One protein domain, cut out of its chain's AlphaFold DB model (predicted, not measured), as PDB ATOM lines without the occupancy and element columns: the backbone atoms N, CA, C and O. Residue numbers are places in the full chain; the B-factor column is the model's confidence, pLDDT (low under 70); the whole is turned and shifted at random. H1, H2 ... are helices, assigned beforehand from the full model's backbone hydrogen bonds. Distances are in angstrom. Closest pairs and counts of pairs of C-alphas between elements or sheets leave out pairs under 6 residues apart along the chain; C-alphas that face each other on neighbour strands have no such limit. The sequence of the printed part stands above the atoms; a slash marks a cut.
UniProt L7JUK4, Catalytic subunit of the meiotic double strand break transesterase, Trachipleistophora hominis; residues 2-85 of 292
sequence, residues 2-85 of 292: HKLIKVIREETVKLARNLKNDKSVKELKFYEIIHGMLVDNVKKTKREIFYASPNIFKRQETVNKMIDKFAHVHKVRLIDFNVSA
ATOM      1  N   HIS A   2     -20.852  32.243 100.267       76.06
ATOM      2  CA  HIS A   2     -22.227  32.726 100.537       76.06
ATOM      3  C   HIS A   2     -22.555  32.995 102.019       76.06
ATOM      4  O   HIS A   2     -23.178  34.006 102.341       76.06
ATOM      5  N   LYS A   3     -22.083  32.139 102.937       81.69
ATOM      6  CA  LYS A   3     -22.270  32.325 104.390       81.69
ATOM      7  C   LYS A   3     -21.627  33.617 104.907       81.69
ATOM      8  O   LYS A   3     -22.211  34.290 105.746       81.69
ATOM      9  N   LEU A   4     -20.449  33.975 104.398       83.00
ATOM     10  CA  LEU A   4     -19.704  35.137 104.876       83.00
ATOM     11  C   LEU A   4     -20.279  36.448 104.327       83.00
ATOM     12  O   LEU A   4     -20.408  37.417 105.066       83.00
ATOM     13  N   ILE A   5     -20.714  36.447 103.063       83.56
ATOM     14  CA  ILE A   5     -21.442  37.578 102.470       83.56
ATOM     15  C   ILE A   5     -22.717  37.869 103.273       83.56
ATOM     16  O   ILE A   5     -23.010  39.028 103.561       83.56
ATOM     17  N   LYS A   6     -23.449  36.827 103.693       84.25
ATOM     18  CA  LYS A   6     -24.631  36.979 104.553       84.25
ATOM     19  C   LYS A   6     -24.280  37.626 105.900       84.25
ATOM     20  O   LYS A   6     -24.928  38.597 106.276       84.25
ATOM     21  N   VAL A   7     -23.224  37.155 106.566       85.94
ATOM     22  CA  VAL A   7     -22.729  37.738 107.828       85.94
ATOM     23  C   VAL A   7     -22.381  39.220 107.662       85.94
ATOM     24  O   VAL A   7     -22.822  40.045 108.455       85.94
ATOM     25  N   ILE A   8     -21.639  39.579 106.609       84.56
ATOM     26  CA  ILE A   8     -21.242  40.972 106.370       84.56
ATOM     27  C   ILE A   8     -22.469  41.859 106.137       84.56
ATOM     28  O   ILE A   8     -22.539  42.962 106.680       84.56
ATOM     29  N   ARG A   9     -23.463  41.379 105.379       84.19
ATOM     30  CA  ARG A   9     -24.720  42.110 105.161       84.19
ATOM     31  C   ARG A   9     -25.483  42.330 106.468       84.19
ATOM     32  O   ARG A   9     -25.925  43.446 106.724       84.19
ATOM     33  N   GLU A  10     -25.602  41.306 107.309       83.25
ATOM     34  CA  GLU A  10     -26.279  41.406 108.608       83.25
ATOM     35  C   GLU A  10     -25.589  42.410 109.544       83.25
ATOM     36  O   GLU A  10     -26.257  43.266 110.126       83.25
ATOM     37  N   GLU A  11     -24.258  42.365 109.650       82.19
ATOM     38  CA  GLU A  11     -23.482  43.305 110.473       82.19
ATOM     39  C   GLU A  11     -23.549  44.742 109.936       82.19
ATOM     40  O   GLU A  11     -23.726  45.690 110.705       82.19
ATOM     41  N   THR A  12     -23.508  44.912 108.612       81.94
ATOM     42  CA  THR A  12     -23.643  46.228 107.966       81.94
ATOM     43  C   THR A  12     -25.005  46.854 108.271       81.94
ATOM     44  O   THR A  12     -25.074  48.025 108.641       81.94
ATOM     45  N   VAL A  13     -26.094  46.076 108.197       78.69
ATOM     46  CA  VAL A  13     -27.450  46.553 108.522       78.69
ATOM     47  C   VAL A  13     -27.574  46.932 110.002       78.69
ATOM     48  O   VAL A  13     -28.183  47.956 110.320       78.69
ATOM     49  N   LYS A  14     -26.981  46.152 110.918       79.44
ATOM     50  CA  LYS A  14     -26.956  46.487 112.354       79.44
ATOM     51  C   LYS A  14     -26.227  47.808 112.615       79.44
ATOM     52  O   LYS A  14     -26.719  48.627 113.390       79.44
ATOM     53  N   LEU A  15     -25.087  48.025 111.958       78.50
ATOM     54  CA  LEU A  15     -24.283  49.242 112.098       78.50
ATOM     55  C   LEU A  15     -24.954  50.472 111.486       78.50
ATOM     56  O   LEU A  15     -24.969  51.526 112.117       78.50
ATOM     57  N   ALA A  16     -25.549  50.340 110.299       72.56
ATOM     58  CA  ALA A  16     -26.226  51.441 109.615       72.56
ATOM     59  C   ALA A  16     -27.393  52.019 110.440       72.56
ATOM     60  O   ALA A  16     -27.624  53.224 110.424       72.56
ATOM     61  N   ARG A  17     -28.082  51.180 111.227       70.12
ATOM     62  CA  ARG A  17     -29.165  51.603 112.134       70.12
ATOM     63  C   ARG A  17     -28.685  52.405 113.353       70.12
ATOM     64  O   ARG A  17     -29.509  53.015 114.023       70.12
ATOM     65  N   ASN A  18     -27.385  52.400 113.667       67.00
ATOM     66  CA  ASN A  18     -26.806  53.024 114.865       67.00
ATOM     67  C   ASN A  18     -25.452  53.703 114.575       67.00
ATOM     68  O   ASN A  18     -24.474  53.534 115.307       67.00
ATOM     69  N   LEU A  19     -25.393  54.506 113.511       70.00
ATOM     70  CA  LEU A  19     -24.233  55.334 113.178       70.00
ATOM     71  C   LEU A  19     -24.057  56.467 114.198       70.00
ATOM     72  O   LEU A  19     -24.647  57.533 114.065       70.00
ATOM     73  N   LYS A  20     -23.262  56.223 115.245       70.06
ATOM     74  CA  LYS A  20     -23.076  57.187 116.345       70.06
ATOM     75  C   LYS A  20     -21.636  57.679 116.527       70.06
ATOM     76  O   LYS A  20     -21.440  58.670 117.218       70.06
ATOM     77  N   ASN A  21     -20.618  57.008 115.967       78.75
ATOM     78  CA  ASN A  21     -19.210  57.344 116.235       78.75
ATOM     79  C   ASN A  21     -18.218  56.994 115.095       78.75
ATOM     80  O   ASN A  21     -18.516  56.205 114.199       78.75
ATOM     81  N   ASP A  22     -16.998  57.550 115.183       80.94
ATOM     82  CA  ASP A  22     -15.853  57.327 114.265       80.94
ATOM     83  C   ASP A  22     -15.488  55.834 114.115       80.94
ATOM     84  O   ASP A  22     -14.956  55.411 113.090       80.94
ATOM     85  N   LYS A  23     -15.790  55.007 115.125       84.00
ATOM     86  CA  LYS A  23     -15.548  53.557 115.090       84.00
ATOM     87  C   LYS A  23     -16.535  52.844 114.161       84.00
ATOM     88  O   LYS A  23     -16.091  52.029 113.359       84.00
ATOM     89  N   SER A  24     -17.824  53.172 114.223       83.94
ATOM     90  CA  SER A  24     -18.844  52.608 113.330       83.94
ATOM     91  C   SER A  24     -18.563  52.953 111.868       83.94
ATOM     92  O   SER A  24     -18.725  52.099 111.004       83.94
ATOM     93  N   VAL A  25     -18.070  54.166 111.592       86.69
ATOM     94  CA  VAL A  25     -17.660  54.580 110.236       86.69
ATOM     95  C   VAL A  25     -16.506  53.715 109.717       86.69
ATOM     96  O   VAL A  25     -16.556  53.227 108.589       86.69
ATOM     97  N   LYS A  26     -15.489  53.460 110.550       90.88
ATOM     98  CA  LYS A  26     -14.380  52.557 110.201       90.88
ATOM     99  C   LYS A  26     -14.863  51.127 109.963       90.88
ATOM    100  O   LYS A  26     -14.475  50.534 108.963       90.88
ATOM    101  N   GLU A  27     -15.693  50.584 110.859       90.00
ATOM    102  CA  GLU A  27     -16.258  49.226 110.748       90.00
ATOM    103  C   GLU A  27     -17.094  49.058 109.473       90.00
ATOM    104  O   GLU A  27     -16.889  48.087 108.750       90.00
ATOM    105  N   LEU A  28     -17.933  50.037 109.123       90.38
ATOM    106  CA  LEU A  28     -18.668  50.030 107.856       90.38
ATOM    107  C   LEU A  28     -17.738  50.042 106.645       90.38
ATOM    108  O   LEU A  28     -17.913  49.222 105.747       90.38
ATOM    109  N   LYS A  29     -16.721  50.916 106.630       92.44
ATOM    110  CA  LYS A  29     -15.776  50.961 105.506       92.44
ATOM    111  C   LYS A  29     -15.003  49.653 105.358       92.44
ATOM    112  O   LYS A  29     -14.772  49.184 104.248       92.44
ATOM    113  N   PHE A  30     -14.618  49.041 106.474       93.94
ATOM    114  CA  PHE A  30     -13.989  47.727 106.471       93.94
ATOM    115  C   PHE A  30     -14.910  46.657 105.871       93.94
ATOM    116  O   PHE A  30     -14.481  45.927 104.981       93.94
ATOM    117  N   TYR A  31     -16.176  46.592 106.291       93.19
ATOM    118  CA  TYR A  31     -17.145  45.635 105.749       93.19
ATOM    119  C   TYR A  31     -17.458  45.850 104.270       93.19
ATOM    120  O   TYR A  31     -17.547  44.872 103.534       93.19
ATOM    121  N   GLU A  32     -17.553  47.101 103.821       93.00
ATOM    122  CA  GLU A  32     -17.688  47.455 102.406       93.00
ATOM    123  C   GLU A  32     -16.524  46.879 101.579       93.00
ATOM    124  O   GLU A  32     -16.750  46.201 100.577       93.00
ATOM    125  N   ILE A  33     -15.282  47.078 102.040       93.19
ATOM    126  CA  ILE A  33     -14.081  46.576 101.360       93.19
ATOM    127  C   ILE A  33     -14.071  45.044 101.319       93.19
ATOM    128  O   ILE A  33     -13.867  44.476 100.246       93.19
ATOM    129  N   ILE A  34     -14.313  44.367 102.450       93.00
ATOM    130  CA  ILE A  34     -14.327  42.893 102.493       93.00
ATOM    131  C   ILE A  34     -15.465  42.328 101.630       93.00
ATOM    132  O   ILE A  34     -15.267  41.329 100.940       93.00
ATOM    133  N   HIS A  35     -16.642  42.960 101.623       92.38
ATOM    134  CA  HIS A  35     -17.744  42.552 100.751       92.38
ATOM    135  C   HIS A  35     -17.347  42.641  99.274       92.38
ATOM    136  O   HIS A  35     -17.539  41.667  98.553       92.38
ATOM    137  N   GLY A  36     -16.757  43.760  98.837       90.81
ATOM    138  CA  GLY A  36     -16.261  43.909  97.462       90.81
ATOM    139  C   GLY A  36     -15.224  42.842  97.105       90.81
ATOM    140  O   GLY A  36     -15.382  42.131  96.121       90.81
ATOM    141  N   MET A  37     -14.232  42.627  97.977       93.25
ATOM    142  CA  MET A  37     -13.217  41.577  97.797       93.25
ATOM    143  C   MET A  37     -13.818  40.176  97.626       93.25
ATOM    144  O   MET A  37     -13.299  39.375  96.851       93.25
ATOM    145  N   LEU A  38     -14.892  39.861  98.355       92.00
ATOM    146  CA  LEU A  38     -15.575  38.569  98.277       92.00
ATOM    147  C   LEU A  38     -16.442  38.420  97.028       92.00
ATOM    148  O   LEU A  38     -16.504  37.324  96.481       92.00
ATOM    149  N   VAL A  39     -17.131  39.485  96.614       90.56
ATOM    150  CA  VAL A  39     -17.989  39.484  95.419       90.56
ATOM    151  C   VAL A  39     -17.144  39.384  94.155       90.56
ATOM    152  O   VAL A  39     -17.427  38.543  93.307       90.56
ATOM    153  N   ASP A  40     -16.076  40.174  94.076       90.81
ATOM    154  CA  ASP A  40     -15.192  40.226  92.907       90.81
ATOM    155  C   ASP A  40     -14.136  39.108  92.922       90.81
ATOM    156  O   ASP A  40     -13.362  38.955  91.981       90.81
ATOM    157  N   ASN A  41     -14.082  38.329  94.010       87.69
ATOM    158  CA  ASN A  41     -13.079  37.297  94.265       87.69
ATOM    159  C   ASN A  41     -11.620  37.805  94.164       87.69
ATOM    160  O   ASN A  41     -10.725  37.102  93.694       87.69
ATOM    161  N   VAL A  42     -11.373  39.032  94.629       88.25
ATOM    162  CA  VAL A  42     -10.053  39.683  94.607       88.25
ATOM    163  C   VAL A  42      -9.384  39.582  95.975       88.25
ATOM    164  O   VAL A  42      -9.962  39.972  96.992       88.25
ATOM    165  N   LYS A  43      -8.133  39.110  95.997       89.75
ATOM    166  CA  LYS A  43      -7.294  39.074  97.201       89.75
ATOM    167  C   LYS A  43      -6.654  40.442  97.464       89.75
ATOM    168  O   LYS A  43      -6.194  41.091  96.529       89.75
ATOM    169  N   LYS A  44      -6.592  40.865  98.731       90.12
ATOM    170  CA  LYS A  44      -5.852  42.066  99.166       90.12
ATOM    171  C   LYS A  44      -5.064  41.804 100.442       90.12
ATOM    172  O   LYS A  44      -5.522  41.116 101.350       90.12
ATOM    173  N   THR A  45      -3.907  42.430 100.556       88.88
ATOM    174  CA  THR A  45      -3.095  42.466 101.771       88.88
ATOM    175  C   THR A  45      -3.681  43.425 102.812       88.88
ATOM    176  O   THR A  45      -4.425  44.359 102.497       88.88
ATOM    177  N   LYS A  46      -3.275  43.272 104.084       89.69
ATOM    178  CA  LYS A  46      -3.662  44.206 105.165       89.69
ATOM    179  C   LYS A  46      -3.319  45.674 104.838       89.69
ATOM    180  O   LYS A  46      -4.015  46.583 105.287       89.69
ATOM    181  N   ARG A  47      -2.244  45.922 104.076       86.50
ATOM    182  CA  ARG A  47      -1.818  47.272 103.663       86.50
ATOM    183  C   ARG A  47      -2.695  47.837 102.552       86.50
ATOM    184  O   ARG A  47      -3.100  48.987 102.642       86.50
ATOM    185  N   GLU A  48      -3.047  47.037 101.551       90.00
ATOM    186  CA  GLU A  48      -3.957  47.474 100.481       90.00
ATOM    187  C   GLU A  48      -5.348  47.822 101.023       90.00
ATOM    188  O   GLU A  48      -5.960  48.791 100.581       90.00
ATOM    189  N   ILE A  49      -5.822  47.094 102.040       91.81
ATOM    190  CA  ILE A  49      -7.068  47.433 102.746       91.81
ATOM    191  C   ILE A  49      -6.949  48.794 103.443       91.81
ATOM    192  O   ILE A  49      -7.879  49.594 103.384       91.81
ATOM    193  N   PHE A  50      -5.806  49.095 104.068       91.50
ATOM    194  CA  PHE A  50      -5.560  50.412 104.664       91.50
ATOM    195  C   PHE A  50      -5.527  51.526 103.610       91.50
ATOM    196  O   PHE A  50      -6.197  52.548 103.776       91.50
ATOM    197  N   TYR A  51      -4.816  51.312 102.501       91.56
ATOM    198  CA  TYR A  51      -4.705  52.293 101.419       91.56
ATOM    199  C   TYR A  51      -6.002  52.518 100.645       91.56
ATOM    200  O   TYR A  51      -6.152  53.564 100.021       91.56
ATOM    201  N   ALA A  52      -6.977  51.612 100.740       90.44
ATOM    202  CA  ALA A  52      -8.305  51.856 100.191       90.44
ATOM    203  C   ALA A  52      -8.987  53.079 100.832       90.44
ATOM    204  O   ALA A  52      -9.843  53.696 100.201       90.44
ATOM    205  N   SER A  53      -8.657  53.436 102.084       90.56
ATOM    206  CA  SER A  53      -9.202  54.621 102.770       90.56
ATOM    207  C   SER A  53      -8.331  55.085 103.955       90.56
ATOM    208  O   SER A  53      -8.763  55.003 105.113       90.56
ATOM    209  N   PRO A  54      -7.124  55.630 103.709       91.88
ATOM    210  CA  PRO A  54      -6.191  56.017 104.771       91.88
ATOM    211  C   PRO A  54      -6.764  57.098 105.698       91.88
ATOM    212  O   PRO A  54      -6.562  57.035 106.909       91.88
ATOM    213  N   ASN A  55      -7.563  58.029 105.166       89.75
ATOM    214  CA  ASN A  55      -8.208  59.094 105.948       89.75
ATOM    215  C   ASN A  55      -9.245  58.559 106.952       89.75
ATOM    216  O   ASN A  55      -9.420  59.133 108.027       89.75
ATOM    217  N   ILE A  56      -9.907  57.441 106.630       89.94
ATOM    218  CA  ILE A  56     -10.896  56.806 107.512       89.94
ATOM    219  C   ILE A  56     -10.180  55.959 108.565       89.94
ATOM    220  O   ILE A  56     -10.445  56.083 109.761       89.94
ATOM    221  N   PHE A  57      -9.235  55.115 108.146       91.62
ATOM    222  CA  PHE A  57      -8.556  54.201 109.065       91.62
ATOM    223  C   PHE A  57      -7.527  54.890 109.963       91.62
ATOM    224  O   PHE A  57      -7.322  54.446 111.100       91.62
ATOM    225  N   LYS A  58      -6.929  55.992 109.488       90.69
ATOM    226  CA  LYS A  58      -5.911  56.847 110.129       90.69
ATOM    227  C   LYS A  58      -4.577  56.147 110.416       90.69
ATOM    228  O   LYS A  58      -3.524  56.743 110.234       90.69
ATOM    229  N   ARG A  59      -4.605  54.896 110.882       91.06
ATOM    230  CA  ARG A  59      -3.444  54.094 111.286       91.06
ATOM    231  C   ARG A  59      -3.574  52.652 110.799       91.06
ATOM    232  O   ARG A  59      -4.671  52.090 110.832       91.06
ATOM    233  N   GLN A  60      -2.457  52.034 110.418       86.25
ATOM    234  CA  GLN A  60      -2.409  50.637 109.969       86.25
ATOM    235  C   GLN A  60      -2.849  49.666 111.079       86.25
ATOM    236  O   GLN A  60      -3.522  48.670 110.811       86.25
ATOM    237  N   GLU A  61      -2.535  49.977 112.341       88.88
ATOM    238  CA  GLU A  61      -2.926  49.175 113.504       88.88
ATOM    239  C   GLU A  61      -4.448  49.057 113.636       88.88
ATOM    240  O   GLU A  61      -4.939  48.041 114.129       88.88
ATOM    241  N   THR A  62      -5.198  50.068 113.182       90.81
ATOM    242  CA  THR A  62      -6.665  50.038 113.153       90.81
ATOM    243  C   THR A  62      -7.150  48.896 112.264       90.81
ATOM    244  O   THR A  62      -7.908  48.046 112.723       90.81
ATOM    245  N   VAL A  63      -6.663  48.833 111.020       91.50
ATOM    246  CA  VAL A  63      -7.037  47.788 110.053       91.50
ATOM    247  C   VAL A  63      -6.593  46.414 110.542       91.50
ATOM    248  O   VAL A  63      -7.380  45.473 110.502       91.50
ATOM    249  N   ASN A  64      -5.374  46.304 111.078       87.88
ATOM    250  CA  ASN A  64      -4.867  45.043 111.621       87.88
ATOM    251  C   ASN A  64      -5.794  44.496 112.717       87.88
ATOM    252  O   ASN A  64      -6.249  43.359 112.612       87.88
ATOM    253  N   LYS A  65      -6.152  45.326 113.709       91.75
ATOM    254  CA  LYS A  65      -7.071  44.941 114.792       91.75
ATOM    255  C   LYS A  65      -8.449  44.544 114.275       91.75
ATOM    256  O   LYS A  65      -9.056  43.633 114.825       91.75
ATOM    257  N   MET A  66      -8.959  45.221 113.248       93.19
ATOM    258  CA  MET A  66     -10.265  44.907 112.663       93.19
ATOM    259  C   MET A  66     -10.257  43.569 111.926       93.19
ATOM    260  O   MET A  66     -11.168  42.771 112.129       93.19
ATOM    261  N   ILE A  67      -9.208  43.296 111.144       92.12
ATOM    262  CA  ILE A  67      -9.009  42.011 110.464       92.12
ATOM    263  C   ILE A  67      -8.905  40.878 111.487       92.12
ATOM    264  O   ILE A  67      -9.622  39.887 111.373       92.12
ATOM    265  N   ASP A  68      -8.061  41.042 112.509       88.88
ATOM    266  CA  ASP A  68      -7.833  40.005 113.518       88.88
ATOM    267  C   ASP A  68      -9.099  39.774 114.368       88.88
ATOM    268  O   ASP A  68      -9.476  38.630 114.629       88.88
ATOM    269  N   LYS A  69      -9.827  40.845 114.726       91.88
ATOM    270  CA  LYS A  69     -11.132  40.761 115.403       91.88
ATOM    271  C   LYS A  69     -12.165  40.035 114.542       91.88
ATOM    272  O   LYS A  69     -12.871  39.177 115.061       91.88
ATOM    273  N   PHE A  70     -12.272  40.365 113.256       91.62
ATOM    274  CA  PHE A  70     -13.223  39.726 112.344       91.62
ATOM    275  C   PHE A  70     -12.937  38.227 112.200       91.62
ATOM    276  O   PHE A  70     -13.840  37.408 112.381       91.62
ATOM    277  N   ALA A  71     -11.671  37.872 111.967       89.06
ATOM    278  CA  ALA A  71     -11.217  36.485 111.904       89.06
ATOM    279  C   ALA A  71     -11.580  35.714 113.185       89.06
ATOM    280  O   ALA A  71     -12.155  34.628 113.120       89.06
ATOM    281  N   HIS A  72     -11.319  36.313 114.350       89.44
ATOM    282  CA  HIS A  72     -11.612  35.710 115.648       89.44
ATOM    283  C   HIS A  72     -13.118  35.536 115.906       89.44
ATOM    284  O   HIS A  72     -13.565  34.429 116.203       89.44
ATOM    285  N   VAL A  73     -13.912  36.603 115.757       91.12
ATOM    286  CA  VAL A  73     -15.361  36.604 116.036       91.12
ATOM    287  C   VAL A  73     -16.099  35.603 115.152       91.12
ATOM    288  O   VAL A  73     -16.982  34.890 115.626       91.12
ATOM    289  N   HIS A  74     -15.725  35.517 113.876       88.19
ATOM    290  CA  HIS A  74     -16.401  34.644 112.919       88.19
ATOM    291  C   HIS A  74     -15.728  33.280 112.750       88.19
ATOM    292  O   HIS A  74     -16.226  32.462 111.978       88.19
ATOM    293  N   LYS A  75     -14.641  33.014 113.491       88.19
ATOM    294  CA  LYS A  75     -13.856  31.773 113.422       88.19
ATOM    295  C   LYS A  75     -13.444  31.429 111.984       88.19
ATOM    296  O   LYS A  75     -13.551  30.283 111.555       88.19
ATOM    297  N   VAL A  76     -13.001  32.440 111.241       87.38
ATOM    298  CA  VAL A  76     -12.532  32.312 109.855       87.38
ATOM    299  C   VAL A  76     -11.048  32.633 109.768       87.38
ATOM    300  O   VAL A  76     -10.525  33.451 110.525       87.38
ATOM    301  N   ARG A  77     -10.356  32.002 108.824       83.81
ATOM    302  CA  ARG A  77      -8.968  32.327 108.486       83.81
ATOM    303  C   ARG A  77      -8.954  33.510 107.523       83.81
ATOM    304  O   ARG A  77      -9.921  33.744 106.808       83.81
ATOM    305  N   LEU A  78      -7.830  34.222 107.452       85.69
ATOM    306  CA  LEU A  78      -7.670  35.382 106.563       85.69
ATOM    307  C   LEU A  78      -7.953  35.033 105.090       85.69
ATOM    308  O   LEU A  78      -8.631  35.786 104.391       85.69
ATOM    309  N   ILE A  79      -7.519  33.843 104.665       82.25
ATOM    310  CA  ILE A  79      -7.761  33.315 103.318       82.25
ATOM    311  C   ILE A  79      -9.254  33.134 103.008       82.25
ATOM    312  O   ILE A  79      -9.663  33.319 101.868       82.25
ATOM    313  N   ASP A  80     -10.088  32.846 104.014       85.38
ATOM    314  CA  ASP A  80     -11.519  32.591 103.820       85.38
ATOM    315  C   ASP A  80     -12.298  33.886 103.486       85.38
ATOM    316  O   ASP A  80     -13.453  33.822 103.059       85.38
ATOM    317  N   PHE A  81     -11.674  35.057 103.681       87.62
ATOM    318  CA  PHE A  81     -12.220  36.370 103.328       87.62
ATOM    319  C   PHE A  81     -11.287  37.212 102.454       87.62
ATOM    320  O   PHE A  81     -11.301  38.442 102.511       87.62
ATOM    321  N   ASN A  82     -10.502  36.525 101.619       87.75
ATOM    322  CA  ASN A  82      -9.636  37.096 100.587       87.75
ATOM    323  C   ASN A  82      -8.556  38.056 101.117       87.75
ATOM    324  O   ASN A  82      -8.008  38.858 100.362       87.75
ATOM    325  N   VAL A  83      -8.191  37.954 102.399       86.25
ATOM    326  CA  VAL A  83      -7.030  38.672 102.933       86.25
ATOM    327  C   VAL A  83      -5.789  37.803 102.785       86.25
ATOM    328  O   VAL A  83      -5.679  36.753 103.418       86.25
ATOM    329  N   SER A  84      -4.842  38.246 101.962       82.69
ATOM    330  CA  SER A  84      -3.570  37.554 101.734       82.69
ATOM    331  C   SER A  84      -2.441  38.131 102.590       82.69
ATOM    332  O   SER A  84      -2.478  39.275 103.062       82.69
ATOM    333  N   ALA A  85      -1.410  37.314 102.815       71.25
ATOM    334  CA  ALA A  85      -0.151  37.808 103.346       71.25
ATOM    335  C   ALA A  85       0.504  38.749 102.325       71.25
ATOM    336  O   ALA A  85       0.345  38.583 101.118       71.25
TER     337      ALA A  85
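AT A GLANCE: This is residues 2 to 85 of the 292 residues of the protein "Catalytic subunit of the meiotic double strand break transesterase" of Trachipleistophora hominis (UniProt L7JUK4). H2 runs through the middle, with H1 folded back beside it as a helical hairpin. H5, apart from H1, crosses H2 at a steep tilt of 67 degrees, with short H3 and H4 near the first end of H5 and short H6 near its last. The printed part has 84 residues, 62 of them in six named helices, H1 to H6 in order along the chain, with no named strand; the class is all helix, and the whole is compact, with a radius of gyration of the C-alphas of 11.9 A and spans of 31 by 27 by 23 A.

HOW THE PARTS SIT: H1, residues 2 to 16, touches H2, residues 22 to 39, at a shallow tilt of 25 degrees, opposite ways; the closest C-alphas, of Ile 8 and Tyr 31, are 6.2 A apart. H3, residues 46 to 51, touches H5, residues 60 to 74, closest at the C-alphas of Phe 50 and Val 63, 6.2 A. Every O i to N i+4 pair is within hydrogen-bond range in these four. H4, residues 54 to 57, touches H2 at its residues 25 to 29 alone; the closest C-alphas, of Lys 26 and Ile 56, are 6.1 A apart.

IN THESE COORDINATES: H1, 21.2 A long, begins at C-alpha 2 (-22.227, 32.726, 100.537). H2 measures 26.0 A and H5 21.5 A. H6, residues 78 to 81, ends at C-alpha 81 (-12.220, 36.370, 103.328).

THE WHOLE: The printed part has no cut and no long link; residue 18 alone has pLDDT under 70.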